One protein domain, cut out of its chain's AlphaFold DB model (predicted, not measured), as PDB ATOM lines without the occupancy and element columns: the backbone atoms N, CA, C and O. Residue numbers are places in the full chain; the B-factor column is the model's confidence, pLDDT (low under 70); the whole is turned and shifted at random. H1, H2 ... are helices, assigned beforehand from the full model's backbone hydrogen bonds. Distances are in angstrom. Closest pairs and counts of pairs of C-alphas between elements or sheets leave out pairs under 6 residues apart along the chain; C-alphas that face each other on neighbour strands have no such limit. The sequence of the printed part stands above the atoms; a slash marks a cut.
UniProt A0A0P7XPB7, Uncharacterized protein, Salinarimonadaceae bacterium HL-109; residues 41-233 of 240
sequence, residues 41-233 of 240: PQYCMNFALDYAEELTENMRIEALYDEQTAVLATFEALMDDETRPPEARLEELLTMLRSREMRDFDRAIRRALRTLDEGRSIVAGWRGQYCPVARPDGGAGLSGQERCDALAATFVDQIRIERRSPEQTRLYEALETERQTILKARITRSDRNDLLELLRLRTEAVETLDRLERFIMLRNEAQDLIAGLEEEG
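AT A GLANCE: This is residues 41 to 233 of the 240 residues of an uncharacterized protein of Salinarimonadaceae bacterium HL-109 (UniProt A0A0P7XPB7). One very long helix, H7, runs through most of the length of the domain, and the other six helices pack on it. H2, H3 and H6 pack on H7 towards its first residue, H1 and H5 pack on it towards its last, and the long H4 crosses it near residues 211 to 215. The printed part has 193 residues with seven named helices, H1 to H7 in chain order, and no named strand; the class is all helix. It is loose, with a radius of gyration of the C-alphas of 21.6 A, and spans 69 by 34 by 25 A, only just a rod.

HOW THE PARTS SIT: H7, residues 189 to 231, is the hub and touches six helices. H6, residues 166 to 184, forms a helical hairpin with residues 192 to 210 of H7, at a shallow tilt of 11 degrees; their closest C-alphas, of Ile 182 and Arg 192, are 6.4 A apart. H2, residues 61 to 80, touches H7 at a shallow tilt of 21 degrees, opposite ways, closest at C-alphas 65 and 212, 5.9 A. H3, residues 86 to 97, forms a helical hairpin with H2, closest at C-alphas 89 and 78, 6.0 A; H2, H3 and H7 are a bundle, helices that touch one another. H6 is apart from H2 and H3. H4, residues 100 to 128, touches H7 with residues 112 to 116 alone, at a steep tilt of 54 degrees, closest at C-alphas 116 and 215, 6.2 A. H5, residues 145 to 160, touches H7 at a shallow tilt of 5 degrees, opposite ways, closest at C-alphas 148 and 229, 6.0 A. H1, residues 43 to 57, touches H7 at a steep tilt of 57 degrees, closest at C-alphas 52 and 222, 4.5 A. Every O i to N i+4 pair is within hydrogen-bond range in H2, H3, H5, H6 and H7; H1 has 10 of 11 and H4 22 of 25.

IN THESE COORDINATES: H7 measures 63.1 A from C-alpha 189 at (-88.967, -36.763, 116.891) to C-alpha 231 at (-72.906, -4.163, 65.330). H4 measures 42.9 A, H2 28.4 A and H6 27.2 A. H1 begins at C-alpha 43, (-90.440, -10.884, 64.032).

THE WHOLE: The C-alphas farthest apart, of Gly 141 and Thr 188, are 69.9 A apart. The printed part has no cut. The link from H4 to H5, residues 129 to 144, is long; the others are tight. Mean pLDDT of the printed part is 88.5; residues 41, 130 and 132 to 143 are under 70.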
ATOM      1  N   PRO A  41     -89.874 -10.058  58.490       59.62
ATOM      2  CA  PRO A  41     -88.643 -10.841  58.652       59.62
ATOM      3  C   PRO A  41     -87.975 -10.670  60.027       59.62
ATOM      4  O   PRO A  41     -87.330 -11.579  60.524       59.62
ATOM      5  N   GLN A  42     -88.197  -9.523  60.667       71.56
ATOM      6  CA  GLN A  42     -87.663  -9.153  61.975       71.56
ATOM      7  C   GLN A  42     -88.422  -9.765  63.164       71.56
ATOM      8  O   GLN A  42     -88.000  -9.593  64.302       71.56
ATOM      9  N   TYR A  43     -89.540 -10.465  62.952       76.38
ATOM     10  CA  TYR A  43     -90.440 -10.884  64.032       76.38
ATOM     11  C   TYR A  43     -89.745 -11.775  65.075       76.38
ATOM     12  O   TYR A  43     -89.878 -11.547  66.276       76.38
ATOM     13  N   CYS A  44     -88.982 -12.773  64.625       77.69
ATOM     14  CA  CYS A  44     -88.264 -13.687  65.513       77.69
ATOM     15  C   CYS A  44     -87.190 -12.939  66.309       77.69
ATOM     16  O   CYS A  44     -87.156 -13.027  67.534       77.69
ATOM     17  N   MET A  45     -86.374 -12.138  65.624       84.56
ATOM     18  CA  MET A  45     -85.370 -11.281  66.250       84.56
ATOM     19  C   MET A  45     -85.985 -10.351  67.305       84.56
ATOM     20  O   MET A  45     -85.507 -10.340  68.434       84.56
ATOM     21  N   ASN A  46     -87.069  -9.643  66.976       84.75
ATOM     22  CA  ASN A  46     -87.757  -8.734  67.897       84.75
ATOM     23  C   ASN A  46     -88.266  -9.470  69.138       84.75
ATOM     24  O   ASN A  46     -88.100  -8.991  70.246       84.75
ATOM     25  N   PHE A  47     -88.810 -10.674  68.977       83.06
ATOM     26  CA  PHE A  47     -89.306 -11.458  70.103       83.06
ATOM     27  C   PHE A  47     -88.194 -11.905  71.071       83.06
ATOM     28  O   PHE A  47     -88.404 -11.963  72.281       83.06
ATOM     29  N   ALA A  48     -87.003 -12.223  70.552       88.38
ATOM     30  CA  ALA A  48     -85.827 -12.476  71.384       88.38
ATOM     31  C   ALA A  48     -85.281 -11.186  72.016       88.38
ATOM     32  O   ALA A  48     -84.885 -11.212  73.181       88.38
ATOM     33  N   LEU A  49     -85.281 -10.086  71.259       90.31
ATOM     34  CA  LEU A  49     -84.805  -8.777  71.694       90.31
ATOM     35  C   LEU A  49     -85.661  -8.208  72.830       90.31
ATOM     36  O   LEU A  49     -85.099  -7.817  73.842       90.31
ATOM     37  N   ASP A  50     -86.989  -8.257  72.727       90.81
ATOM     38  CA  ASP A  50     -87.905  -7.758  73.761       90.81
ATOM     39  C   ASP A  50     -87.637  -8.445  75.120       90.81
ATOM     40  O   ASP A  50     -87.602  -7.806  76.171       90.81
ATOM     41  N   TYR A  51     -87.388  -9.761  75.112       92.69
ATOM     42  CA  TYR A  51     -87.035 -10.499  76.330       92.69
ATOM     43  C   TYR A  51     -85.603 -10.214  76.806       92.69
ATOM     44  O   TYR A  51     -85.341 -10.167  78.010       92.69
ATOM     45  N   ALA A  52     -84.661 -10.036  75.877       93.75
ATOM     46  CA  ALA A  52     -83.300  -9.635  76.208       93.75
ATOM     47  C   ALA A  52     -83.290  -8.270  76.912       93.75
ATOM     48  O   ALA A  52     -82.678  -8.141  77.973       93.75
ATOM     49  N   GLU A  53     -84.031  -7.292  76.391       93.75
ATOM     50  CA  GLU A  53     -84.219  -5.976  77.002       93.75
ATOM     51  C   GLU A  53     -84.760  -6.114  78.433       93.75
ATOM     52  O   GLU A  53     -84.116  -5.632  79.370       93.75
ATOM     53  N   GLU A  54     -85.834  -6.883  78.644       93.00
ATOM     54  CA  GLU A  54     -86.400  -7.120  79.981       93.00
ATOM     55  C   GLU A  54     -85.374  -7.720  80.965       93.00
ATOM     56  O   GLU A  54     -85.275  -7.306  82.129       93.00
ATOM     57  N   LEU A  55     -84.559  -8.680  80.516       94.06
ATOM     58  CA  LEU A  55     -83.480  -9.226  81.340       94.06
ATOM     59  C   LEU A  55     -82.454  -8.148  81.700       94.06
ATOM     60  O   LEU A  55     -82.043  -8.066  82.862       94.06
ATOM     61  N   THR A  56     -82.049  -7.312  80.741       93.50
ATOM     62  CA  THR A  56     -81.051  -6.255  80.969       93.50
ATOM     63  C   THR A  56     -81.539  -5.129  81.882       93.50
ATOM     64  O   THR A  56     -80.734  -4.572  82.633       93.50
ATOM     65  N   GLU A  57     -82.844  -4.853  81.928       93.06
ATOM     66  CA  GLU A  57     -83.435  -3.867  82.846       93.06
ATOM     67  C   GLU A  57     -83.287  -4.261  84.332       93.06
ATOM     68  O   GLU A  57     -83.325  -3.412  85.231       93.06
ATOM     69  N   ASN A  58     -83.049  -5.545  84.625       90.38
ATOM     70  CA  ASN A  58     -82.892  -6.070  85.982       90.38
ATOM     71  C   ASN A  58     -81.481  -5.825  86.562       90.38
ATOM     72  O   ASN A  58     -80.769  -6.742  86.975       90.38
ATOM     73  N   MET A  59     -81.090  -4.553  86.689       84.38
ATOM     74  CA  MET A  59     -79.752  -4.135  87.149       84.38
ATOM     75  C   MET A  59     -79.377  -4.593  88.570       84.38
ATOM     76  O   MET A  59     -78.202  -4.625  88.920       84.38
ATOM     77  N   ARG A  60     -80.354  -4.947  89.415       91.38
ATOM     78  CA  ARG A  60     -80.104  -5.378  90.803       91.38
ATOM     79  C   ARG A  60     -79.809  -6.871  90.960       91.38
ATOM     80  O   ARG A  60     -79.584  -7.296  92.088       91.38
ATOM     81  N   ILE A  61     -79.834  -7.667  89.890       95.00
ATOM     82  CA  ILE A  61     -79.752  -9.130  90.011       95.00
ATOM     83  C   ILE A  61     -78.462  -9.617  90.694       95.00
ATOM     84  O   ILE A  61     -78.531 -10.515  91.526       95.00
ATOM     85  N   GLU A  62     -77.318  -8.984  90.428       94.75
ATOM     86  CA  GLU A  62     -76.046  -9.309  91.094       94.75
ATOM     87  C   GLU A  62     -76.100  -9.019  92.593       94.75
ATOM     88  O   GLU A  62     -75.767  -9.878  93.398       94.75
ATOM     89  N   ALA A  63     -76.624  -7.853  92.979       95.88
ATOM     90  CA  ALA A  63     -76.808  -7.523  94.389       95.88
ATOM     91  C   ALA A  63     -77.744  -8.524  95.086       95.88
ATOM     92  O   ALA A  63     -77.491  -8.912  96.220       95.88
ATOM     93  N   LEU A  64     -78.802  -8.987  94.406       96.81
ATOM     94  CA  LEU A  64     -79.686 -10.019  94.954       96.81
ATOM     95  C   LEU A  64     -78.966 -11.361  95.139       96.81
ATOM     96  O   LEU A  64     -79.223 -12.052  96.123       96.81
ATOM     97  N   TYR A  65     -78.078 -11.728  94.214       97.19
ATOM     98  CA  TYR A  65     -77.247 -12.925  94.321       97.19
ATOM     99  C   TYR A  65     -76.265 -12.833  95.499       97.19
ATOM    100  O   TYR A  65     -76.178 -13.765  96.302       97.19
ATOM    101  N   ASP A  66     -75.586 -11.697  95.657       97.44
ATOM    102  CA  ASP A  66     -74.646 -11.462  96.758       97.44
ATOM    103  C   ASP A  66     -75.355 -11.460  98.121       97.44
ATOM    104  O   ASP A  66     -74.916 -12.121  99.067       97.44
ATOM    105  N   GLU A  67     -76.496 -10.768  98.220       96.88
ATOM    106  CA  GLU A  67     -77.341 -10.754  99.419       96.88
ATOM    107  C   GLU A  67     -77.831 -12.175  99.760       96.88
ATOM    108  O   GLU A  67     -77.737 -12.604 100.912       96.88
ATOM    109  N   GLN A  68     -78.273 -12.956  98.767       97.19
ATOM    110  CA  GLN A  68     -78.711 -14.342  98.977       97.19
ATOM    111  C   GLN A  68     -77.546 -15.238  99.417       97.19
ATOM    112  O   GLN A  68     -77.735 -16.138 100.236       97.19
ATOM    113  N   THR A  69     -76.338 -14.984  98.912       96.94
ATOM    114  CA  THR A  69     -75.126 -15.713  99.304       96.94
ATOM    115  C   THR A  69     -74.798 -15.464 100.777       96.94
ATOM    116  O   THR A  69     -74.516 -16.406 101.518       96.94
ATOM    117  N   ALA A  70     -74.920 -14.219 101.246       95.50
ATOM    118  CA  ALA A  70     -74.752 -13.886 102.662       95.50
ATOM    119  C   ALA A  70     -75.834 -14.526 103.556       95.50
ATOM    120  O   ALA A  70     -75.546 -15.005 104.659       95.50
ATOM    121  N   VAL A  71     -77.080 -14.576 103.072       94.56
ATOM    122  CA  VAL A  71     -78.183 -15.275 103.748       94.56
ATOM    123  C   VAL A  71     -77.888 -16.772 103.858       94.56
ATOM    124  O   VAL A  71     -77.999 -17.324 104.953       94.56
ATOM    125  N   LEU A  72     -77.451 -17.425 102.776       95.06
ATOM    126  CA  LEU A  72     -77.087 -18.844 102.798       95.06
ATOM    127  C   LEU A  72     -75.931 -19.118 103.770       95.06
ATOM    128  O   LEU A  72     -76.030 -20.046 104.567       95.06
ATOM    129  N   ALA A  73     -74.895 -18.276 103.789       94.88
ATOM    130  CA  ALA A  73     -73.789 -18.414 104.741       94.88
ATOM    131  C   ALA A  73     -74.269 -18.348 106.206       94.88
ATOM    132  O   ALA A  73     -73.760 -19.057 107.076       94.88
ATOM    133  N   THR A  74     -75.296 -17.539 106.487       92.56
ATOM    134  CA  THR A  74     -75.930 -17.480 107.814       92.56
ATOM    135  C   THR A  74     -76.674 -18.779 108.136       92.56
ATOM    136  O   THR A  74     -76.611 -19.268 109.264       92.56
ATOM    137  N   PHE A  75     -77.355 -19.372 107.151       92.75
ATOM    138  CA  PHE A  75     -78.036 -20.658 107.321       92.75
ATOM    139  C   PHE A  75     -77.028 -21.781 107.584       92.75
ATOM    140  O   PHE A  75     -77.259 -22.611 108.461       92.75
ATOM    141  N   GLU A  76     -75.916 -21.803 106.847       92.81
ATOM    142  CA  GLU A  76     -74.833 -22.777 107.021       92.81
ATOM    143  C   GLU A  76     -74.206 -22.663 108.411       92.81
ATOM    144  O   GLU A  76     -74.125 -23.659 109.124       92.81
ATOM    145  N   ALA A  77     -73.898 -21.445 108.865       92.88
ATOM    146  CA  ALA A  77     -73.370 -21.217 110.208       92.88
ATOM    147  C   ALA A  77     -74.326 -21.694 111.318       92.88
ATOM    148  O   ALA A  77     -73.883 -22.235 112.331       92.88
ATOM    149  N   LEU A  78     -75.642 -21.515 111.141       91.38
ATOM    150  CA  LEU A  78     -76.642 -22.031 112.079       91.38
ATOM    151  C   LEU A  78     -76.727 -23.560 112.036       91.38
ATOM    152  O   LEU A  78     -76.848 -24.192 113.083       91.38
ATOM    153  N   MET A  79     -76.651 -24.166 110.853       88.38
ATOM    154  CA  MET A  79     -76.661 -25.624 110.701       88.38
ATOM    155  C   MET A  79     -75.444 -26.285 111.354       88.38
ATOM    156  O   MET A  79     -75.613 -27.281 112.060       88.38
ATOM    157  N   ASP A  80     -74.265 -25.690 111.191       90.75
ATOM    158  CA  ASP A  80     -72.997 -26.206 111.712       90.75
ATOM    159  C   ASP A  80     -72.836 -26.008 113.227       90.75
ATOM    160  O   ASP A  80     -71.994 -26.646 113.864       90.75
ATOM    161  N   ASP A  81     -73.657 -25.153 113.845       91.56
ATOM    162  CA  ASP A  81     -73.637 -24.944 115.289       91.56
ATOM    163  C   ASP A  81     -74.350 -26.070 116.053       91.56
ATOM    164  O   ASP A  81     -75.460 -25.937 116.577       91.56
ATOM    165  N   GLU A  82     -73.673 -27.208 116.156       88.12
ATOM    166  CA  GLU A  82     -74.144 -28.369 116.913       88.12
ATOM    167  C   GLU A  82     -74.194 -28.135 118.434       88.12
ATOM    168  O   GLU A  82     -74.775 -28.946 119.159       88.12
ATOM    169  N   THR A  83     -73.622 -27.035 118.942       92.31
ATOM    170  CA  THR A  83     -73.638 -26.727 120.382       92.31
ATOM    171  C   THR A  83     -75.009 -26.259 120.866       92.31
ATOM    172  O   THR A  83     -75.314 -26.363 122.058       92.31
ATOM    173  N   ARG A  84     -75.863 -25.787 119.946       93.44
ATOM    174  CA  ARG A  84     -77.235 -25.356 120.222       93.44
ATOM    175  C   ARG A  84     -78.268 -26.430 119.857       93.44
ATOM    176  O   ARG A  84     -78.133 -27.123 118.840       93.44
ATOM    177  N   PRO A  85     -79.363 -26.544 120.635       94.62
ATOM    178  CA  PRO A  85     -80.460 -27.429 120.268       94.62
ATOM    179  C   PRO A  85     -81.069 -27.001 118.916       94.62
ATOM    180  O   PRO A  85     -81.108 -25.801 118.625       94.62
ATOM    181  N   PRO A  86     -81.544 -27.948 118.084       94.81
ATOM    182  CA  PRO A  86     -82.121 -27.643 116.770       94.81
ATOM    183  C   PRO A  86     -83.261 -26.621 116.807       94.81
ATOM    184  O   PRO A  86     -83.302 -25.730 115.964       94.81
ATOM    185  N   GLU A  87     -84.135 -26.705 117.814       97.06
ATOM    186  CA  GLU A  87     -85.249 -25.771 118.017       97.06
ATOM    187  C   GLU A  87     -84.775 -24.311 118.087       97.06
ATOM    188  O   GLU A  87     -85.290 -23.460 117.369       97.06
ATOM    189  N   ALA A  88     -83.745 -24.020 118.891       97.00
ATOM    190  CA  ALA A  88     -83.234 -22.658 119.055       97.00
ATOM    191  C   ALA A  88     -82.606 -22.115 117.763       97.00
ATOM    192  O   ALA A  88     -82.773 -20.943 117.428       97.00
ATOM    193  N   ARG A  89     -81.909 -22.975 117.009       96.19
ATOM    194  CA  ARG A  89     -81.346 -22.616 115.698       96.19
ATOM    195  C   ARG A  89     -82.444 -22.299 114.688       96.19
ATOM    196  O   ARG A  89     -82.348 -21.314 113.957       96.19
ATOM    197  N   LEU A  90     -83.500 -23.113 114.669       96.50
ATOM    198  CA  LEU A  90     -84.660 -22.902 113.810       96.50
ATOM    199  C   LEU A  90     -85.424 -21.631 114.191       96.50
ATOM    200  O   LEU A  90     -85.815 -20.871 113.309       96.50
ATOM    201  N   GLU A  91     -85.607 -21.358 115.480       97.19
ATOM    202  CA  GLU A  91     -86.264 -20.137 115.947       97.19
ATOM    203  C   GLU A  91     -85.502 -18.874 115.520       97.19
ATOM    204  O   GLU A  91     -86.114 -17.918 115.031       97.19
ATOM    205  N   GLU A  92     -84.175 -18.874 115.648       95.44
ATOM    206  CA  GLU A  92     -83.324 -17.767 115.205       95.44
ATOM    207  C   GLU A  92     -83.445 -17.535 113.695       95.44
ATOM    208  O   GLU A  92     -83.715 -16.412 113.252       95.44
ATOM    209  N   LEU A  93     -83.362 -18.611 112.909       94.69
ATOM    210  CA  LEU A  93     -83.524 -18.567 111.460       94.69
ATOM    211  C   LEU A  93     -84.894 -18.004 111.050       94.69
ATOM    212  O   LEU A  93     -84.996 -17.092 110.225       94.69
ATOM    213  N   LEU A  94     -85.970 -18.515 111.652       95.88
ATOM    214  CA  LEU A  94     -87.331 -18.056 111.380       95.88
ATOM    215  C   LEU A  94     -87.539 -16.599 111.805       95.88
ATOM    216  O   LEU A  94     -88.288 -15.868 111.152       95.88
ATOM    217  N   THR A  95     -86.887 -16.157 112.879       95.88
ATOM    218  CA  THR A  95     -86.919 -14.760 113.325       95.88
ATOM    219  C   THR A  95     -86.270 -13.847 112.294       95.88
ATOM    220  O   THR A  95     -86.866 -12.835 111.912       95.88
ATOM    221  N   MET A  96     -85.108 -14.240 111.771       94.38
ATOM    222  CA  MET A  96     -84.426 -13.519 110.699       94.38
ATOM    223  C   MET A  96     -85.306 -13.413 109.443       94.38
ATOM    224  O   MET A  96     -85.519 -12.313 108.924       94.38
ATOM    225  N   LEU A  97     -85.907 -14.527 109.009       93.69
ATOM    226  CA  LEU A  97     -86.786 -14.589 107.831       93.69
ATOM    227  C   LEU A  97     -88.062 -13.740 107.962       93.69
ATOM    228  O   LEU A  97     -88.627 -13.296 106.963       93.69
ATOM    229  N   ARG A  98     -88.528 -13.479 109.187       94.94
ATOM    230  CA  ARG A  98     -89.703 -12.624 109.453       94.94
ATOM    231  C   ARG A  98     -89.382 -11.132 109.471       94.94
ATOM    232  O   ARG A  98     -90.313 -10.309 109.503       94.94
ATOM    233  N   SER A  99     -88.102 -10.763 109.453       96.06
ATOM    234  CA  SER A  99     -87.691  -9.364 109.398       96.06
ATOM    235  C   SER A  99     -88.307  -8.658 108.183       96.06
ATOM    236  O   SER A  99     -88.748  -9.268 107.203       96.06
ATOM    237  N   ARG A 100     -88.448  -7.335 108.273       95.50
ATOM    238  CA  ARG A 100     -88.968  -6.545 107.151       95.50
ATOM    239  C   ARG A 100     -88.019  -6.614 105.953       95.50
ATOM    240  O   ARG A 100     -88.487  -6.782 104.835       95.50
ATOM    241  N   GLU A 101     -86.725  -6.521 106.223       94.06
ATOM    242  CA  GLU A 101     -85.657  -6.584 105.230       94.06
ATOM    243  C   GLU A 101     -85.713  -7.886 104.429       94.06
ATOM    244  O   GLU A 101     -85.878  -7.831 103.214       94.06
ATOM    245  N   MET A 102     -85.758  -9.044 105.100       94.75
ATOM    246  CA  MET A 102     -85.862 -10.338 104.413       94.75
ATOM    247  C   MET A 102     -87.141 -10.487 103.587       94.75
ATOM    248  O   MET A 102     -87.127 -11.117 102.533       94.75
ATOM    249  N   ARG A 103     -88.258  -9.888 104.016       94.56
ATOM    250  CA  ARG A 103     -89.507  -9.906 103.237       94.56
ATOM    251  C   ARG A 103     -89.445  -9.027 101.993       94.56
ATOM    252  O   ARG A 103     -90.026  -9.381 100.968       94.56
ATOM    253  N   ASP A 104     -88.808  -7.866 102.089       95.25
ATOM    254  CA  ASP A 104     -88.628  -6.978 100.942       95.25
ATOM    255  C   ASP A 104     -87.625  -7.586  99.946       95.25
ATOM    256  O   ASP A 104     -87.870  -7.544  98.737       95.25
ATOM    257  N   PHE A 105     -86.588  -8.251 100.457       95.31
ATOM    258  CA  PHE A 105     -85.623  -9.038  99.698       95.31
ATOM    259  C   PHE A 105     -86.260 -10.233  98.963       95.31
ATOM    260  O   PHE A 105     -86.181 -10.307  97.737       95.31
ATOM    261  N   ASP A 106     -87.010 -11.096  99.658       95.31
ATOM    262  CA  ASP A 106     -87.759 -12.209  99.045       95.31
ATOM    263  C   ASP A 106     -88.727 -11.707  97.958       95.31
ATOM    264  O   ASP A 106     -88.850 -12.292  96.880       95.31
ATOM    265  N   ARG A 107     -89.379 -10.556  98.175       96.00
ATOM    266  CA  ARG A 107     -90.247  -9.952  97.154       96.00
ATOM    267  C   ARG A 107     -89.466  -9.513  95.910       96.00
ATOM    268  O   ARG A 107     -90.017  -9.603  94.810       96.00
ATOM    269  N   ALA A 108     -88.237  -9.023  96.065       94.94
ATOM    270  CA  ALA A 108     -87.369  -8.657  94.949       94.94
ATOM    271  C   ALA A 108     -86.892  -9.899  94.180       94.94
ATOM    272  O   ALA A 108     -87.050  -9.937  92.961       94.94
ATOM    273  N   ILE A 109     -86.447 -10.945  94.886       96.25
ATOM    274  CA  ILE A 109     -86.100 -12.244  94.288       96.25
ATOM    275  C   ILE A 109     -87.275 -12.787  93.477       96.25
ATOM    276  O   ILE A 109     -87.129 -13.079  92.295       96.25
ATOM    277  N   ARG A 110     -88.480 -12.853  94.055       95.38
ATOM    278  CA  ARG A 110     -89.664 -13.360  93.340       95.38
ATOM    279  C   ARG A 110     -90.013 -12.557  92.090       95.38
ATOM    280  O   ARG A 110     -90.611 -13.115  91.179       95.38
ATOM    281  N   ARG A 111     -89.714 -11.254  92.052       93.50
ATOM    282  CA  ARG A 111     -89.905 -10.438  90.842       93.50
ATOM    283  C   ARG A 111     -88.922 -10.863  89.757       93.50
ATOM    284  O   ARG A 111     -89.382 -11.184  88.673       93.50
ATOM    285  N   ALA A 112     -87.635 -10.958  90.086       93.81
ATOM    286  CA  ALA A 112     -86.610 -11.416  89.151       93.81
ATOM    287  C   ALA A 112     -86.887 -12.845  88.649       93.81
ATOM    288  O   ALA A 112     -86.860 -13.120  87.456       93.81
ATOM    289  N   LEU A 113     -87.246 -13.766  89.546       93.25
ATOM    290  CA  LEU A 113     -87.527 -15.151  89.169       93.25
ATOM    291  C   LEU A 113     -88.753 -15.302  88.257       93.25
ATOM    292  O   LEU A 113     -88.808 -16.267  87.503       93.25
ATOM    293  N   ARG A 114     -89.707 -14.359  88.283       92.94
ATOM    294  CA  ARG A 114     -90.819 -14.355  87.320       92.94
ATOM    295  C   ARG A 114     -90.347 -14.037  85.909       92.94
ATOM    296  O   ARG A 114     -90.668 -14.814  85.022       92.94
ATOM    297  N   THR A 115     -89.539 -12.994  85.731       91.88
ATOM    298  CA  THR A 115     -88.918 -12.693  84.430       91.88
ATOM    299  C   THR A 115     -88.125 -13.902  83.923       91.88
ATOM    300  O   THR A 115     -88.272 -14.302  82.777       91.88
ATOM    301  N   LEU A 116     -87.381 -14.599  84.794       91.44
ATOM    302  CA  LEU A 116     -86.701 -15.841  84.400       91.44
ATOM    303  C   LEU A 116     -87.670 -16.945  83.934       91.44
ATOM    304  O   LEU A 116     -87.389 -17.652  82.964       91.44
ATOM    305  N   ASP A 117     -88.799 -17.120  84.625       90.44
ATOM    306  CA  ASP A 117     -89.806 -18.132  84.286       90.44
ATOM    307  C   ASP A 117     -90.521 -17.829  82.956       90.44
ATOM    308  O   ASP A 117     -90.940 -18.755  82.248       90.44
ATOM    309  N   GLU A 118     -90.610 -16.553  82.575       88.69
ATOM    310  CA  GLU A 118     -91.162 -16.108  81.292       88.69
ATOM    311  C   GLU A 118     -90.327 -16.587  80.096       88.69
ATOM    312  O   GLU A 118     -90.888 -16.857  79.029       88.69
ATOM    313  N   GLY A 119     -89.036 -16.887  80.287       85.00
ATOM    314  CA  GLY A 119     -88.176 -17.475  79.256       85.00
ATOM    315  C   GLY A 119     -88.729 -18.772  78.637       85.00
ATOM    316  O   GLY A 119     -88.540 -19.037  77.448       85.00
ATOM    317  N   ARG A 120     -89.503 -19.574  79.384       83.00
ATOM    318  CA  ARG A 120     -90.176 -20.765  78.820       83.00
ATOM    319  C   ARG A 120     -91.272 -20.400  77.821       83.00
ATOM    320  O   ARG A 120     -91.451 -21.107  76.827       83.00
ATOM    321  N   SER A 121     -91.992 -19.308  78.084       83.56
ATOM    322  CA  SER A 121     -92.978 -18.744  77.160       83.56
ATOM    323  C   SER A 121     -92.293 -18.271  75.882       83.56
ATOM    324  O   SER A 121     -92.772 -18.570  74.789       83.56
ATOM    325  N   ILE A 122     -91.115 -17.652  76.008       85.25
ATOM    326  CA  ILE A 122     -90.312 -17.216  74.862       85.25
ATOM    327  C   ILE A 122     -89.914 -18.410  73.983       85.25
ATOM    328  O   ILE A 122     -90.212 -18.458  72.790       85.25
ATOM    329  N   VAL A 123     -89.342 -19.464  74.566       84.06
ATOM    330  CA  VAL A 123     -88.973 -20.668  73.797       84.06
ATOM    331  C   VAL A 123     -90.192 -21.309  73.108       84.06
ATOM    332  O   VAL A 123     -90.079 -21.834  71.995       84.06
ATOM    333  N   ALA A 124     -91.368 -21.284  73.742       80.75
ATOM    334  CA  ALA A 124     -92.600 -21.794  73.144       80.75
ATOM    335  C   ALA A 124     -93.110 -20.904  71.993       80.75
ATOM    336  O   ALA A 124     -93.466 -21.432  70.936       80.75
ATOM    337  N   GLY A 125     -93.105 -19.579  72.178       80.00
ATOM    338  CA  GLY A 125     -93.484 -18.589  71.167       80.00
ATOM    339  C   GLY A 125     -92.612 -18.684  69.918       80.00
ATOM    340  O   GLY A 125     -93.138 -18.814  68.813       80.00
ATOM    341  N   TRP A 126     -91.294 -18.783  70.112       82.88
ATOM    342  CA  TRP A 126     -90.310 -18.975  69.044       82.88
ATOM    343  C   TRP A 126     -90.613 -20.205  68.174       82.88
ATOM    344  O   TRP A 126     -90.610 -20.150  66.944       82.88
ATOM    345  N   ARG A 127     -90.948 -21.341  68.805       75.00
ATOM    346  CA  ARG A 127     -91.340 -22.569  68.087       75.00
ATOM    347  C   ARG A 127     -92.669 -22.421  67.350       75.00
ATOM    348  O   ARG A 127     -92.821 -22.984  66.269       75.00
ATOM    349  N   GLY A 128     -93.628 -21.706  67.935       72.69
ATOM    350  CA  GLY A 128     -94.950 -21.479  67.344       72.69
ATOM    351  C   GLY A 128     -94.915 -20.627  66.072       72.69
ATOM    352  O   GLY A 128     -95.765 -20.802  65.202       72.69
ATOM    353  N   GLN A 129     -93.915 -19.755  65.946       71.00
ATOM    354  CA  GLN A 129     -93.733 -18.836  64.816       71.00
ATOM    355  C   GLN A 129     -92.878 -19.416  63.681       71.00
ATOM    356  O   GLN A 129     -92.689 -18.763  62.663       71.00
ATOM    357  N   TYR A 130     -92.409 -20.664  63.807       69.31
ATOM    358  CA  TYR A 130     -91.511 -21.307  62.838       69.31
ATOM    359  C   TYR A 130     -90.199 -20.538  62.620       69.31
ATOM    360  O   TYR A 130     -89.654 -20.545  61.517       69.31
ATOM    361  N   CYS A 131     -89.676 -19.912  63.677       72.75
ATOM    362  CA  CYS A 131     -88.417 -19.189  63.610       72.75
ATOM    363  C   CYS A 131     -87.249 -20.129  63.256       72.75
ATOM    364  O   CYS A 131     -87.154 -21.232  63.819       72.75
ATOM    365  N   PRO A 132     -86.361 -19.731  62.326       64.25
ATOM    366  CA  PRO A 132     -85.241 -20.561  61.916       64.25
ATOM    367  C   PRO A 132     -84.324 -20.849  63.108       64.25
ATOM    368  O   PRO A 132     -83.932 -19.961  63.856       64.25
ATOM    369  N   VAL A 133     -83.958 -22.119  63.284       61.88
ATOM    370  CA  VAL A 133     -83.013 -22.572  64.326       61.88
ATOM    371  C   VAL A 133     -81.577 -22.419  63.815       61.88
ATOM    372  O   VAL A 133     -80.759 -23.325  63.967       61.88
ATOM    373  N   ALA A 134     -81.301 -21.333  63.084       54.56
ATOM    374  CA  ALA A 134     -80.018 -21.128  62.431       54.56
ATOM    375  C   ALA A 134     -78.931 -21.123  63.507       54.56
ATOM    376  O   ALA A 134     -78.868 -20.232  64.348       54.56
ATOM    377  N   ARG A 135     -78.111 -22.172  63.516       52.38
ATOM    378  CA  ARG A 135     -76.976 -22.251  64.417       52.38
ATOM    379  C   ARG A 135     -75.839 -21.411  63.838       52.38
ATOM    380  O   ARG A 135     -75.568 -21.503  62.639       52.38
ATOM    381  N   PRO A 136     -75.126 -20.640  64.665       46.41
ATOM    382  CA  PRO A 136     -73.955 -19.889  64.239       46.41
ATOM    383  C   PRO A 136     -72.713 -20.787  64.090       46.41
ATOM    384  O   PRO A 136     -71.596 -20.282  64.053       46.41
ATOM    385  N   ASP A 137     -72.853 -22.114  63.977       44.09
ATOM    386  CA  ASP A 137     -71.732 -23.050  63.805       44.09
ATOM    387  C   ASP A 137     -71.133 -23.054  62.377       44.09
ATOM    388  O   ASP A 137     -70.461 -24.001  61.975       44.09
ATOM    389  N   GLY A 138     -71.253 -21.941  61.640       41.19
ATOM    390  CA  GLY A 138     -70.333 -21.639  60.538       41.19
ATOM    391  C   GLY A 138     -70.839 -21.928  59.128       41.19
ATOM    392  O   GLY A 138     -70.084 -22.410  58.283       41.19
ATOM    393  N   GLY A 139     -72.071 -21.535  58.806       40.69
ATOM    394  CA  GLY A 139     -72.360 -21.145  57.429       40.69
ATOM    395  C   GLY A 139     -71.589 -19.865  57.098       40.69
ATOM    396  O   GLY A 139     -72.091 -18.770  57.330       40.69
ATOM    397  N   ALA A 140     -70.358 -19.986  56.592       44.09
ATOM    398  CA  ALA A 140     -69.632 -18.876  55.980       44.09
ATOM    399  C   ALA A 140     -70.452 -18.367  54.778       44.09
ATOM    400  O   ALA A 140     -70.340 -18.906  53.678       44.09
ATOM    401  N   GLY A 141     -71.348 -17.405  55.009       56.03
ATOM    402  CA  GLY A 141     -72.259 -16.908  53.976       56.03
ATOM    403  C   GLY A 141     -73.525 -16.190  54.452       56.03
ATOM    404  O   GLY A 141     -74.200 -15.624  53.599       56.03
ATOM    405  N   LEU A 142     -73.853 -16.176  55.751       65.69
ATOM    406  CA  LEU A 142     -74.994 -15.388  56.242       65.69
ATOM    407  C   LEU A 142     -74.676 -13.886  56.182       65.69
ATOM    408  O   LEU A 142     -73.588 -13.463  56.575       65.69
ATOM    409  N   SER A 143     -75.625 -13.081  55.705       67.69
ATOM    410  CA  SER A 143     -75.500 -11.618  55.648       67.69
ATOM    411  C   SER A 143     -76.855 -10.939  55.846       67.69
ATOM    412  O   SER A 143     -77.891 -11.517  55.515       67.69
ATOM    413  N   GLY A 144     -76.853  -9.716  56.384       77.69
ATOM    414  CA  GLY A 144     -78.084  -8.973  56.673       77.69
ATOM    415  C   GLY A 144     -78.973  -9.694  57.693       77.69
ATOM    416  O   GLY A 144     -78.468 -10.272  58.653       77.69
ATOM    417  N   GLN A 145     -80.290  -9.701  57.453       78.50
ATOM    418  CA  GLN A 145     -81.301 -10.241  58.376       78.50
ATOM    419  C   GLN A 145     -81.042 -11.696  58.801       78.50
ATOM    420  O   GLN A 145     -81.256 -12.045  59.957       78.50
ATOM    421  N   GLU A 146     -80.510 -12.539  57.910       77.50
ATOM    422  CA  GLU A 146     -80.225 -13.947  58.225       77.50
ATOM    423  C   GLU A 146     -79.186 -14.103  59.347       77.50
ATOM    424  O   GLU A 146     -79.224 -15.067  60.113       77.50
ATOM    425  N   ARG A 147     -78.248 -13.151  59.455       79.25
ATOM    426  CA  ARG A 147     -77.248 -13.129  60.526       79.25
ATOM    427  C   ARG A 147     -77.859 -12.652  61.845       79.25
ATOM    428  O   ARG A 147     -77.570 -13.243  62.883       79.25
ATOM    429  N   CYS A 148     -78.745 -11.660  61.788       83.62
ATOM    430  CA  CYS A 148     -79.510 -11.170  62.935       83.62
ATOM    431  C   CYS A 148     -80.375 -12.279  63.555       83.62
ATOM    432  O   CYS A 148     -80.342 -12.512  64.765       83.62
ATOM    433  N   ASP A 149     -81.084 -13.032  62.714       81.12
ATOM    434  CA  ASP A 149     -81.934 -14.141  63.152       81.12
ATOM    435  C   ASP A 149     -81.115 -15.275  63.791       81.12
ATOM    436  O   ASP A 149     -81.572 -15.910  64.742       81.12
ATOM    437  N   ALA A 150     -79.888 -15.517  63.315       81.31
ATOM    438  CA  ALA A 150     -78.988 -16.517  63.893       81.31
ATOM    439  C   ALA A 150     -78.476 -16.125  65.294       81.31
ATOM    440  O   ALA A 150     -78.369 -16.986  66.174       81.31
ATOM    441  N   LEU A 151     -78.194 -14.838  65.531       87.06
ATOM    442  CA  LEU A 151     -77.849 -14.334  66.867       87.06
ATOM    443  C   LEU A 151     -79.018 -14.547  67.839       87.06
ATOM    444  O   LEU A 151     -78.848 -15.166  68.893       87.06
ATOM    445  N   ALA A 152     -80.227 -14.145  67.438       87.88
ATOM    446  CA  ALA A 152     -81.441 -14.344  68.225       87.88
ATOM    447  C   ALA A 152     -81.734 -15.834  68.497       87.88
ATOM    448  O   ALA A 152     -82.048 -16.214  69.627       87.88
ATOM    449  N   ALA A 153     -81.563 -16.705  67.496       86.06
ATOM    450  CA  ALA A 153     -81.737 -18.150  67.654       86.06
ATOM    451  C   ALA A 153     -80.768 -18.747  68.685       86.06
ATOM    452  O   ALA A 153     -81.156 -19.614  69.471       86.06
ATOM    453  N   THR A 154     -79.522 -18.265  68.710       87.44
ATOM    454  CA  THR A 154     -78.496 -18.699  69.670       87.44
ATOM    455  C   THR A 154     -78.897 -18.350  71.093       87.44
ATOM    456  O   THR A 154     -78.878 -19.215  71.969       87.44
ATOM    457  N   PHE A 155     -79.329 -17.109  71.310       91.06
ATOM    458  CA  PHE A 155     -79.815 -16.652  72.605       91.06
ATOM    459  C   PHE A 155     -81.035 -17.459  73.080       91.06
ATOM    460  O   PHE A 155     -81.068 -17.942  74.211       91.06
ATOM    461  N   VAL A 156     -82.013 -17.717  72.205       88.88
ATOM    462  CA  VAL A 156     -83.183 -18.540  72.557       88.88
ATOM    463  C   VAL A 156     -82.801 -19.987  72.870       88.88
ATOM    464  O   VAL A 156     -83.372 -20.606  73.778       88.88
ATOM    465  N   ASP A 157     -81.803 -20.539  72.180       88.19
ATOM    466  CA  ASP A 157     -81.239 -21.833  72.545       88.19
ATOM    467  C   ASP A 157     -80.571 -21.786  73.929       88.19
ATOM    468  O   ASP A 157     -80.761 -22.731  74.701       88.19
ATOM    469  N   GLN A 158     -79.896 -20.689  74.302       89.25
ATOM    470  CA  GLN A 158     -79.389 -20.515  75.667       89.25
ATOM    471  C   GLN A 158     -80.517 -20.547  76.689       89.25
ATOM    472  O   GLN A 158     -80.405 -21.317  77.643       89.25
ATOM    473  N   ILE A 159     -81.635 -19.839  76.468       89.19
ATOM    474  CA  ILE A 159     -82.814 -19.862  77.359       89.19
ATOM    475  C   ILE A 159     -83.287 -21.300  77.610       89.19
ATOM    476  O   ILE A 159     -83.605 -21.664  78.745       89.19
ATOM    477  N   ARG A 160     -83.270 -22.150  76.577       84.31
ATOM    478  CA  ARG A 160     -83.708 -23.553  76.653       84.31
ATOM    479  C   ARG A 160     -82.792 -24.450  77.488       84.31
ATOM    480  O   ARG A 160     -83.241 -25.491  77.976       84.31
ATOM    481  N   ILE A 161     -81.502 -24.137  77.584       80.88
ATOM    482  CA  ILE A 161     -80.517 -25.011  78.229       80.88
ATOM    483  C   ILE A 161     -80.651 -24.903  79.754       80.88
ATOM    484  O   ILE A 161     -79.944 -24.147  80.404       80.88
ATOM    485  N   GLU A 162     -81.532 -25.707  80.344       70.44
ATOM    486  CA  GLU A 162     -81.568 -25.943  81.793       70.44
ATOM    487  C   GLU A 162     -80.565 -27.065  82.132       70.44
ATOM    488  O   GLU A 162     -80.911 -28.248  82.144       70.44
ATOM    489  N   ARG A 163     -79.285 -26.726  82.334       72.19
ATOM    490  CA  ARG A 163     -78.258 -27.695  82.757       72.19
ATOM    491  C   ARG A 163     -77.657 -27.277  84.087       72.19
ATOM    492  O   ARG A 163     -77.082 -26.201  84.181       72.19
ATOM    493  N   ARG A 164     -77.750 -28.168  85.075       77.69
ATOM    494  CA  ARG A 164     -76.994 -28.037  86.321       77.69
ATOM    495  C   ARG A 164     -75.514 -28.263  86.043       77.69
ATOM    496  O   ARG A 164     -75.156 -29.180  85.297       77.69
ATOM    497  N   SER A 165     -74.663 -27.459  86.664       84.00
ATOM    498  CA  SER A 165     -73.229 -27.707  86.664       84.00
ATOM    499  C   SER A 165     -72.911 -29.003  87.436       84.00
ATOM    500  O   SER A 165     -73.710 -29.477  88.261       84.00
ATOM    501  N   PRO A 166     -71.744 -29.627  87.195       87.31
ATOM    502  CA  PRO A 166     -71.284 -30.745  88.017       87.31
ATOM    503  C   PRO A 166     -71.186 -30.383  89.505       87.31
ATOM    504  O   PRO A 166     -71.423 -31.234  90.357       87.31
ATOM    505  N   GLU A 167     -70.854 -29.131  89.820       85.81
ATOM    506  CA  GLU A 167     -70.753 -28.622  91.191       85.81
ATOM    507  C   GLU A 167     -72.128 -28.531  91.851       85.81
ATOM    508  O   GLU A 167     -72.311 -29.091  92.930       85.81
ATOM    509  N   GLN A 168     -73.119 -27.968  91.152       87.38
ATOM    510  CA  GLN A 168     -74.515 -27.970  91.594       87.38
ATOM    511  C   GLN A 168     -74.996 -29.399  91.842       87.38
ATOM    512  O   GLN A 168     -75.539 -29.700  92.897       87.38
ATOM    513  N   THR A 169     -74.733 -30.322  90.913       89.25
ATOM    514  CA  THR A 169     -75.134 -31.732  91.067       89.25
ATOM    515  C   THR A 169     -74.569 -32.350  92.349       89.25
ATOM    516  O   THR A 169     -75.326 -32.938  93.121       89.25
ATOM    517  N   ARG A 170     -73.272 -32.156  92.624       91.19
ATOM    518  CA  ARG A 170     -72.632 -32.631  93.864       91.19
ATOM    519  C   ARG A 170     -73.237 -31.988  95.112       91.19
ATOM    520  O   ARG A 170     -73.384 -32.667  96.124       91.19
ATOM    521  N   LEU A 171     -73.598 -30.707  95.046       91.19
ATOM    522  CA  LEU A 171     -74.249 -30.006  96.150       91.19
ATOM    523  C   LEU A 171     -75.618 -30.627  96.477       91.19
ATOM    524  O   LEU A 171     -75.866 -30.958  97.633       91.19
ATOM    525  N   TYR A 172     -76.471 -30.887  95.479       90.81
ATOM    526  CA  TYR A 172     -77.757 -31.570  95.708       90.81
ATOM    527  C   TYR A 172     -77.579 -32.984  96.279       90.81
ATOM    528  O   TYR A 172     -78.338 -33.399  97.155       90.81
ATOM    529  N   GLU A 173     -76.572 -33.729  95.817       93.44
ATOM    530  CA  GLU A 173     -76.248 -35.053  96.365       93.44
ATOM    531  C   GLU A 173     -75.798 -34.977  97.834       93.44
ATOM    532  O   GLU A 173     -76.184 -35.825  98.647       93.44
ATOM    533  N   ALA A 174     -75.021 -33.953  98.197       93.81
ATOM    534  CA  ALA A 174     -74.614 -33.702  99.576       93.81
ATOM    535  C   ALA A 174     -75.821 -33.362 100.468       93.81
ATOM    536  O   ALA A 174     -75.975 -33.966 101.532       93.81
ATOM    537  N   LEU A 175     -76.722 -32.486 100.006       93.94
ATOM    538  CA  LEU A 175     -77.958 -32.131 100.718       93.94
ATOM    539  C   LEU A 175     -78.856 -33.356 100.957       93.94
ATOM    540  O   LEU A 175     -79.357 -33.555 102.066       93.94
ATOM    541  N   GLU A 176     -79.026 -34.227  99.958       95.62
ATOM    542  CA  GLU A 176     -79.803 -35.463 100.133       95.62
ATOM    543  C   GLU A 176     -79.105 -36.441 101.088       95.62
ATOM    544  O   GLU A 176     -79.752 -37.078 101.922       95.62
ATOM    545  N   THR A 177     -77.777 -36.542 101.030       96.44
ATOM    546  CA  THR A 177     -77.003 -37.370 101.967       96.44
ATOM    547  C   THR A 177     -77.187 -36.892 103.410       96.44
ATOM    548  O   THR A 177     -77.394 -37.700 104.324       96.44
ATOM    549  N   GLU A 178     -77.184 -35.580 103.627       94.94
ATOM    550  CA  GLU A 178     -77.436 -34.978 104.933       94.94
ATOM    551  C   GLU A 178     -78.870 -35.233 105.408       94.94
ATOM    552  O   GLU A 178     -79.085 -35.664 106.547       94.94
ATOM    553  N   ARG A 179     -79.856 -35.113 104.511       96.81
ATOM    554  CA  ARG A 179     -81.249 -35.482 104.793       96.81
ATOM    555  C   ARG A 179     -81.364 -36.915 105.304       96.81
ATOM    556  O   ARG A 179     -82.013 -37.175 106.319       96.81
ATOM    557  N   GLN A 180     -80.717 -37.858 104.620       97.56
ATOM    558  CA  GLN A 180     -80.703 -39.266 105.024       97.56
ATOM    559  C   GLN A 180     -80.011 -39.478 106.372       97.56
ATOM    560  O   GLN A 180     -80.410 -40.359 107.139       97.56
ATOM    561  N   THR A 181     -79.001 -38.667 106.675       96.06
ATOM    562  CA  THR A 181     -78.283 -38.696 107.952       96.06
ATOM    563  C   THR A 181     -79.200 -38.267 109.097       96.06
ATOM    564  O   THR A 181     -79.347 -39.013 110.068       96.06
ATOM    565  N   ILE A 182     -79.926 -37.155 108.942       95.56
ATOM    566  CA  ILE A 182     -80.916 -36.669 109.919       95.56
ATOM    567  C   ILE A 182     -82.030 -37.704 110.144       95.56
ATOM    568  O   ILE A 182     -82.407 -37.998 111.282       95.56
ATOM    569  N   LEU A 183     -82.543 -38.315 109.070       96.69
ATOM    570  CA  LEU A 183     -83.606 -39.321 109.166       96.69
ATOM    571  C   LEU A 183     -83.183 -40.567 109.958       96.69
ATOM    572  O   LEU A 183     -83.995 -41.133 110.691       96.69
ATOM    573  N   LYS A 184     -81.919 -40.982 109.832       97.06
ATOM    574  CA  LYS A 184     -81.364 -42.169 110.503       97.06
ATOM    575  C   LYS A 184     -80.818 -41.873 111.903       97.06
ATOM    576  O   LYS A 184     -80.514 -42.812 112.642       97.06
ATOM    577  N   ALA A 185     -80.699 -40.600 112.281       94.94
ATOM    578  CA  ALA A 185     -80.155 -40.192 113.565       94.94
ATOM    579  C   ALA A 185     -81.016 -40.681 114.746       94.94
ATOM    580  O   ALA A 185     -82.257 -40.659 114.724       94.94
ATOM    581  N   ARG A 186     -80.334 -41.102 115.819       96.44
ATOM    582  CA  ARG A 186     -80.944 -41.515 117.093       96.44
ATOM    583  C   ARG A 186     -81.243 -40.293 117.966       96.44
ATOM    584  O   ARG A 186     -80.596 -40.077 118.983       96.44
ATOM    585  N   ILE A 187     -82.224 -39.511 117.538       95.62
ATOM    586  CA  ILE A 187     -82.670 -38.267 118.178       95.62
ATOM    587  C   ILE A 187     -84.177 -38.302 118.440       95.62
ATOM    588  O   ILE A 187     -84.882 -39.209 117.970       95.62
ATOM    589  N   THR A 188     -84.678 -37.321 119.194       97.06
ATOM    590  CA  THR A 188     -86.119 -37.189 119.415       97.06
ATOM    591  C   THR A 188     -86.841 -36.868 118.103       97.06
ATOM    592  O   THR A 188     -86.250 -36.420 117.118       97.06
ATOM    593  N   ARG A 189     -88.154 -37.118 118.063       96.62
ATOM    594  CA  ARG A 189     -88.967 -36.763 116.891       96.62
ATOM    595  C   ARG A 189     -89.002 -35.248 116.658       96.62
ATOM    596  O   ARG A 189     -89.062 -34.854 115.501       96.62
ATOM    597  N   SER A 190     -88.989 -34.448 117.729       96.94
ATOM    598  CA  SER A 190     -89.008 -32.983 117.629       96.94
ATOM    599  C   SER A 190     -87.727 -32.487 116.974       96.94
ATOM    600  O   SER A 190     -87.797 -31.955 115.874       96.94
ATOM    601  N   ASP A 191     -86.572 -32.842 117.546       96.62
ATOM    602  CA  ASP A 191     -85.258 -32.450 117.020       96.62
ATOM    603  C   ASP A 191     -85.090 -32.835 115.550       96.62
ATOM    604  O   ASP A 191     -84.543 -32.080 114.751       96.62
ATOM    605  N   ARG A 192     -85.586 -34.020 115.163       97.50
ATOM    606  CA  ARG A 192     -85.552 -34.456 113.765       97.50
ATOM    607  C   ARG A 192     -86.362 -33.533 112.861       97.50
ATOM    608  O   ARG A 192     -85.896 -33.216 111.774       97.50
ATOM    609  N   ASN A 193     -87.574 -33.162 113.265       98.06
ATOM    610  CA  ASN A 193     -88.408 -32.269 112.467       98.06
ATOM    611  C   ASN A 193     -87.753 -30.892 112.334       98.06
ATOM    612  O   ASN A 193     -87.737 -30.351 111.233       98.06
ATOM    613  N   ASP A 194     -87.166 -30.381 113.415       97.81
ATOM    614  CA  ASP A 194     -86.509 -29.075 113.419       97.81
ATOM    615  C   ASP A 194     -85.271 -29.070 112.505       97.81
ATOM    616  O   ASP A 194     -85.114 -28.178 111.675       97.81
ATOM    617  N   LEU A 195     -84.441 -30.121 112.564       96.31
ATOM    618  CA  LEU A 195     -83.300 -30.299 111.656       96.31
ATOM    619  C   LEU A 195     -83.723 -30.452 110.189       96.31
ATOM    620  O   LEU A 195     -83.067 -29.922 109.297       96.31
ATOM    621  N   LEU A 196     -84.811 -31.180 109.920       97.44
ATOM    622  CA  LEU A 196     -85.332 -31.318 108.558       97.44
ATOM    623  C   LEU A 196     -85.886 -29.996 108.020       97.44
ATOM    624  O   LEU A 196     -85.756 -29.736 106.826       97.44
ATOM    625  N   GLU A 197     -86.486 -29.173 108.874       97.56
ATOM    626  CA  GLU A 197     -86.985 -27.855 108.491       97.56
ATOM    627  C   GLU A 197     -85.838 -26.878 108.209       97.56
ATOM    628  O   GLU A 197     -85.862 -26.184 107.192       97.56
ATOM    629  N   LEU A 198     -84.791 -26.879 109.039       95.75
ATOM    630  CA  LEU A 198     -83.566 -26.127 108.761       95.75
ATOM    631  C   LEU A 198     -82.941 -26.548 107.419       95.75
ATOM    632  O   LEU A 198     -82.616 -25.700 106.585       95.75
ATOM    633  N   LEU A 199     -82.833 -27.860 107.174       96.00
ATOM    634  CA  LEU A 199     -82.318 -28.393 105.914       96.00
ATOM    635  C   LEU A 199     -83.188 -27.986 104.715       96.00
ATOM    636  O   LEU A 199     -82.652 -27.651 103.657       96.00
ATOM    637  N   ARG A 200     -84.519 -27.997 104.870       96.56
ATOM    638  CA  ARG A 200     -85.457 -27.542 103.834       96.56
ATOM    639  C   ARG A 200     -85.181 -26.087 103.467       96.56
ATOM    640  O   ARG A 200     -85.018 -25.788 102.289       96.56
ATOM    641  N   LEU A 201     -85.069 -25.209 104.463       95.56
ATOM    642  CA  LEU A 201     -84.796 -23.786 104.255       95.56
ATOM    643  C   LEU A 201     -83.438 -23.558 103.573       95.56
ATOM    644  O   LEU A 201     -83.357 -22.768 102.636       95.56
ATOM    645  N   ARG A 202     -82.386 -24.287 103.971       95.12
ATOM    646  CA  ARG A 202     -81.077 -24.231 103.292       95.12
ATOM    647  C   ARG A 202     -81.158 -24.697 101.840       95.12
ATOM    648  O   ARG A 202     -80.596 -24.050 100.965       95.12
ATOM    649  N   THR A 203     -81.885 -25.778 101.580       95.31
ATOM    650  CA  THR A 203     -82.084 -26.296 100.218       95.31
ATOM    651  C   THR A 203     -82.789 -25.266  99.335       95.31
ATOM    652  O   THR A 203     -82.332 -24.995  98.231       95.31
ATOM    653  N   GLU A 204     -83.843 -24.621  99.838       95.25
ATOM    654  CA  GLU A 204     -84.552 -23.554  99.115       95.25
ATOM    655  C   GLU A 204     -83.658 -22.336  98.849       95.25
ATOM    656  O   GLU A 204     -83.735 -21.721  97.781       95.25
ATOM    657  N   ALA A 205     -82.780 -21.995  99.795       95.06
ATOM    658  CA  ALA A 205     -81.823 -20.910  99.625       95.06
ATOM    659  C   ALA A 205     -80.780 -21.214  98.534       95.06
ATOM    660  O   ALA A 205     -80.476 -20.324  97.737       95.06
ATOM    661  N   VAL A 206     -80.290 -22.458  98.462       95.19
ATOM    662  CA  VAL A 206     -79.403 -22.947  97.390       95.19
ATOM    663  C   VAL A 206     -80.112 -22.932  96.037       95.19
ATOM    664  O   VAL A 206     -79.591 -22.376  95.076       95.19
ATOM    665  N   GLU A 207     -81.333 -23.467  95.955       94.38
ATOM    666  CA  GLU A 207     -82.130 -23.451  94.720       94.38
ATOM    667  C   GLU A 207     -82.387 -22.023  94.222       94.38
ATOM    668  O   GLU A 207     -82.407 -21.759  93.019       94.38
ATOM    669  N   THR A 208     -82.567 -21.082  95.149       95.69
ATOM    670  CA  THR A 208     -82.716 -19.664  94.822       95.69
ATOM    671  C   THR A 208     -81.431 -19.089  94.227       95.69
ATOM    672  O   THR A 208     -81.512 -18.400  93.211       95.69
ATOM    673  N   LEU A 209     -80.257 -19.403  94.791       95.06
ATOM    674  CA  LEU A 209     -78.967 -18.990  94.222       95.06
ATOM    675  C   LEU A 209     -78.756 -19.540  92.816       95.06
ATOM    676  O   LEU A 209     -78.436 -18.760  91.924       95.06
ATOM    677  N   ASP A 210     -79.018 -20.829  92.590       93.81
ATOM    678  CA  ASP A 210     -78.885 -21.449  91.264       93.81
ATOM    679  C   ASP A 210     -79.731 -20.714  90.211       93.81
ATOM    680  O   ASP A 210     -79.313 -20.502  89.069       93.81
ATOM    681  N   ARG A 211     -80.947 -20.299  90.588       94.31
ATOM    682  CA  ARG A 211     -81.832 -19.544  89.692       94.31
ATOM    683  C   ARG A 211     -81.359 -18.107  89.473       94.31
ATOM    684  O   ARG A 211     -81.496 -17.603  88.361       94.31
ATOM    685  N   LEU A 212     -80.811 -17.446  90.492       95.56
ATOM    686  CA  LEU A 212     -80.228 -16.107  90.355       95.56
ATOM    687  C   LEU A 212     -78.959 -16.133  89.486       95.56
ATOM    688  O   LEU A 212     -78.816 -15.292  88.605       95.56
ATOM    689  N   GLU A 213     -78.093 -17.134  89.654       93.69
ATOM    690  CA  GLU A 213     -76.921 -17.364  88.798       93.69
ATOM    691  C   GLU A 213     -77.344 -17.569  87.340       93.69
ATOM    692  O   GLU A 213     -76.813 -16.945  86.418       93.69
ATOM    693  N   ARG A 214     -78.381 -18.388  87.127       93.19
ATOM    694  CA  ARG A 214     -78.974 -18.586  85.805       93.19
ATOM    695  C   ARG A 214     -79.505 -17.282  85.209       93.19
ATOM    696  O   ARG A 214     -79.324 -17.063  84.012       93.19
ATOM    697  N   PHE A 215     -80.153 -16.439  86.012       95.25
ATOM    698  CA  PHE A 215     -80.608 -15.124  85.567       95.25
ATOM    699  C   PHE A 215     -79.420 -14.273  85.117       95.25
ATOM    700  O   PHE A 215     -79.451 -13.740  84.011       95.25
ATOM    701  N   ILE A 216     -78.370 -14.161  85.937       95.25
ATOM    702  CA  ILE A 216     -77.171 -13.366  85.625       95.25
ATOM    703  C   ILE A 216     -76.556 -13.820  84.302       95.25
ATOM    704  O   ILE A 216     -76.274 -12.987  83.443       95.25
ATOM    705  N   MET A 217     -76.404 -15.130  84.110       93.75
ATOM    706  CA  MET A 217     -75.877 -15.685  82.866       93.75
ATOM    707  C   MET A 217     -76.749 -15.291  81.664       93.75
ATOM    708  O   MET A 217     -76.227 -14.740  80.702       93.75
ATOM    709  N   LEU A 218     -78.075 -15.477  81.740       94.50
ATOM    710  CA  LEU A 218     -78.974 -15.089  80.643       94.50
ATOM    711  C   LEU A 218     -78.989 -13.581  80.386       94.50
ATOM    712  O   LEU A 218     -79.120 -13.169  79.240       94.50
ATOM    713  N   ARG A 219     -78.849 -12.753  81.424       95.56
ATOM    714  CA  ARG A 219     -78.731 -11.301  81.277       95.56
ATOM    715  C   ARG A 219     -77.449 -10.923  80.533       95.56
ATOM    716  O   ARG A 219     -77.487 -10.021  79.707       95.56
ATOM    717  N   ASN A 220     -76.332 -11.594  80.802       94.56
ATOM    718  CA  ASN A 220     -75.083 -11.337  80.082       94.56
ATOM    719  C   ASN A 220     -75.207 -11.766  78.607       94.56
ATOM    720  O   ASN A 220     -74.880 -10.988  77.721       94.56
ATOM    721  N   GLU A 221     -75.793 -12.936  78.333       94.44
ATOM    722  CA  GLU A 221     -76.096 -13.376  76.958       94.44
ATOM    723  C   GLU A 221     -77.069 -12.419  76.240       94.44
ATOM    724  O   GLU A 221     -76.966 -12.206  75.035       94.44
ATOM    725  N   ALA A 222     -78.011 -11.816  76.973       95.19
ATOM    726  CA  ALA A 222     -78.910 -10.792  76.449       95.19
ATOM    727  C   ALA A 222     -78.161  -9.502  76.073       95.19
ATOM    728  O   ALA A 222     -78.436  -8.924  75.025       95.19
ATOM    729  N   GLN A 223     -77.191  -9.070  76.887       94.69
ATOM    730  CA  GLN A 223     -76.324  -7.931  76.564       94.69
ATOM    731  C   GLN A 223     -75.486  -8.205  75.309       94.69
ATOM    732  O   GLN A 223     -75.411  -7.344  74.434       94.69
ATOM    733  N   ASP A 224     -74.923  -9.409  75.196       93.44
ATOM    734  CA  ASP A 224     -74.157  -9.832  74.021       93.44
ATOM    735  C   ASP A 224     -75.037  -9.895  72.762       93.44
ATOM    736  O   ASP A 224     -74.605  -9.478  71.685       93.44
ATOM    737  N   LEU A 225     -76.289 -10.359  72.885       92.81
ATOM    738  CA  LEU A 225     -77.262 -10.326  71.791       92.81
ATOM    739  C   LEU A 225     -77.526  -8.890  71.326       92.81
ATOM    740  O   LEU A 225     -77.444  -8.627  70.130       92.81
ATOM    741  N   ILE A 226     -77.851  -7.980  72.250       93.56
ATOM    742  CA  ILE A 226     -78.176  -6.582  71.928       93.56
ATOM    743  C   ILE A 226     -76.991  -5.921  71.215       93.56
ATOM    744  O   ILE A 226     -77.155  -5.400  70.113       93.56
ATOM    745  N   ALA A 227     -75.788  -6.026  71.786       91.44
ATOM    746  CA  ALA A 227     -74.577  -5.478  71.181       91.44
ATOM    747  C   ALA A 227     -74.292  -6.095  69.800       91.44
ATOM    748  O   ALA A 227     -73.990  -5.379  68.847       91.44
ATOM    749  N   GLY A 228     -74.445  -7.416  69.659       89.75
ATOM    750  CA  GLY A 228     -74.249  -8.106  68.385       89.75
ATOM    751  C   GLY A 228     -75.252  -7.682  67.306       89.75
ATOM    752  O   GLY A 228     -74.880  -7.547  66.143       89.75
ATOM    753  N   LEU A 229     -76.514  -7.437  67.667       88.56
ATOM    754  CA  LEU A 229     -77.525  -6.931  66.733       88.56
ATOM    755  C   LEU A 229     -77.246  -5.480  66.309       88.56
ATOM    756  O   LEU A 229     -77.466  -5.137  65.145       88.56
ATOM    757  N   GLU A 230     -76.744  -4.640  67.216       88.38
ATOM    758  CA  GLU A 230     -76.320  -3.268  66.905       88.38
ATOM    759  C   GLU A 230     -75.125  -3.245  65.939       88.38
ATOM    760  O   GLU A 230     -75.157  -2.523  64.940       88.38
ATOM    761  N   GLU A 231     -74.096  -4.062  66.187       87.38
ATOM    762  CA  GLU A 231     -72.906  -4.163  65.330       87.38
ATOM    763  C   GLU A 231     -73.240  -4.596  63.896       87.38
ATOM    764  O   GLU A 231     -72.651  -4.102  62.932       87.38
ATOM    765  N   GLU A 232     -74.211  -5.497  63.746       83.75
ATOM    766  CA  GLU A 232     -74.664  -5.999  62.449       83.75
ATOM    767  C   GLU A 232     -75.686  -5.077  61.757       83.75
ATOM    768  O   GLU A 232     -76.087  -5.345  60.621       83.75
ATOM    769  N   GLY A 233     -76.093  -3.976  62.402       82.56
ATOM    770  CA  GLY A 233     -77.063  -3.024  61.858       82.56
ATOM    771  C   GLY A 233     -78.474  -3.604  61.732       82.56
ATOM    772  O   GLY A 233     -79.226  -3.212  60.839       82.56
TER     773      GLY A 233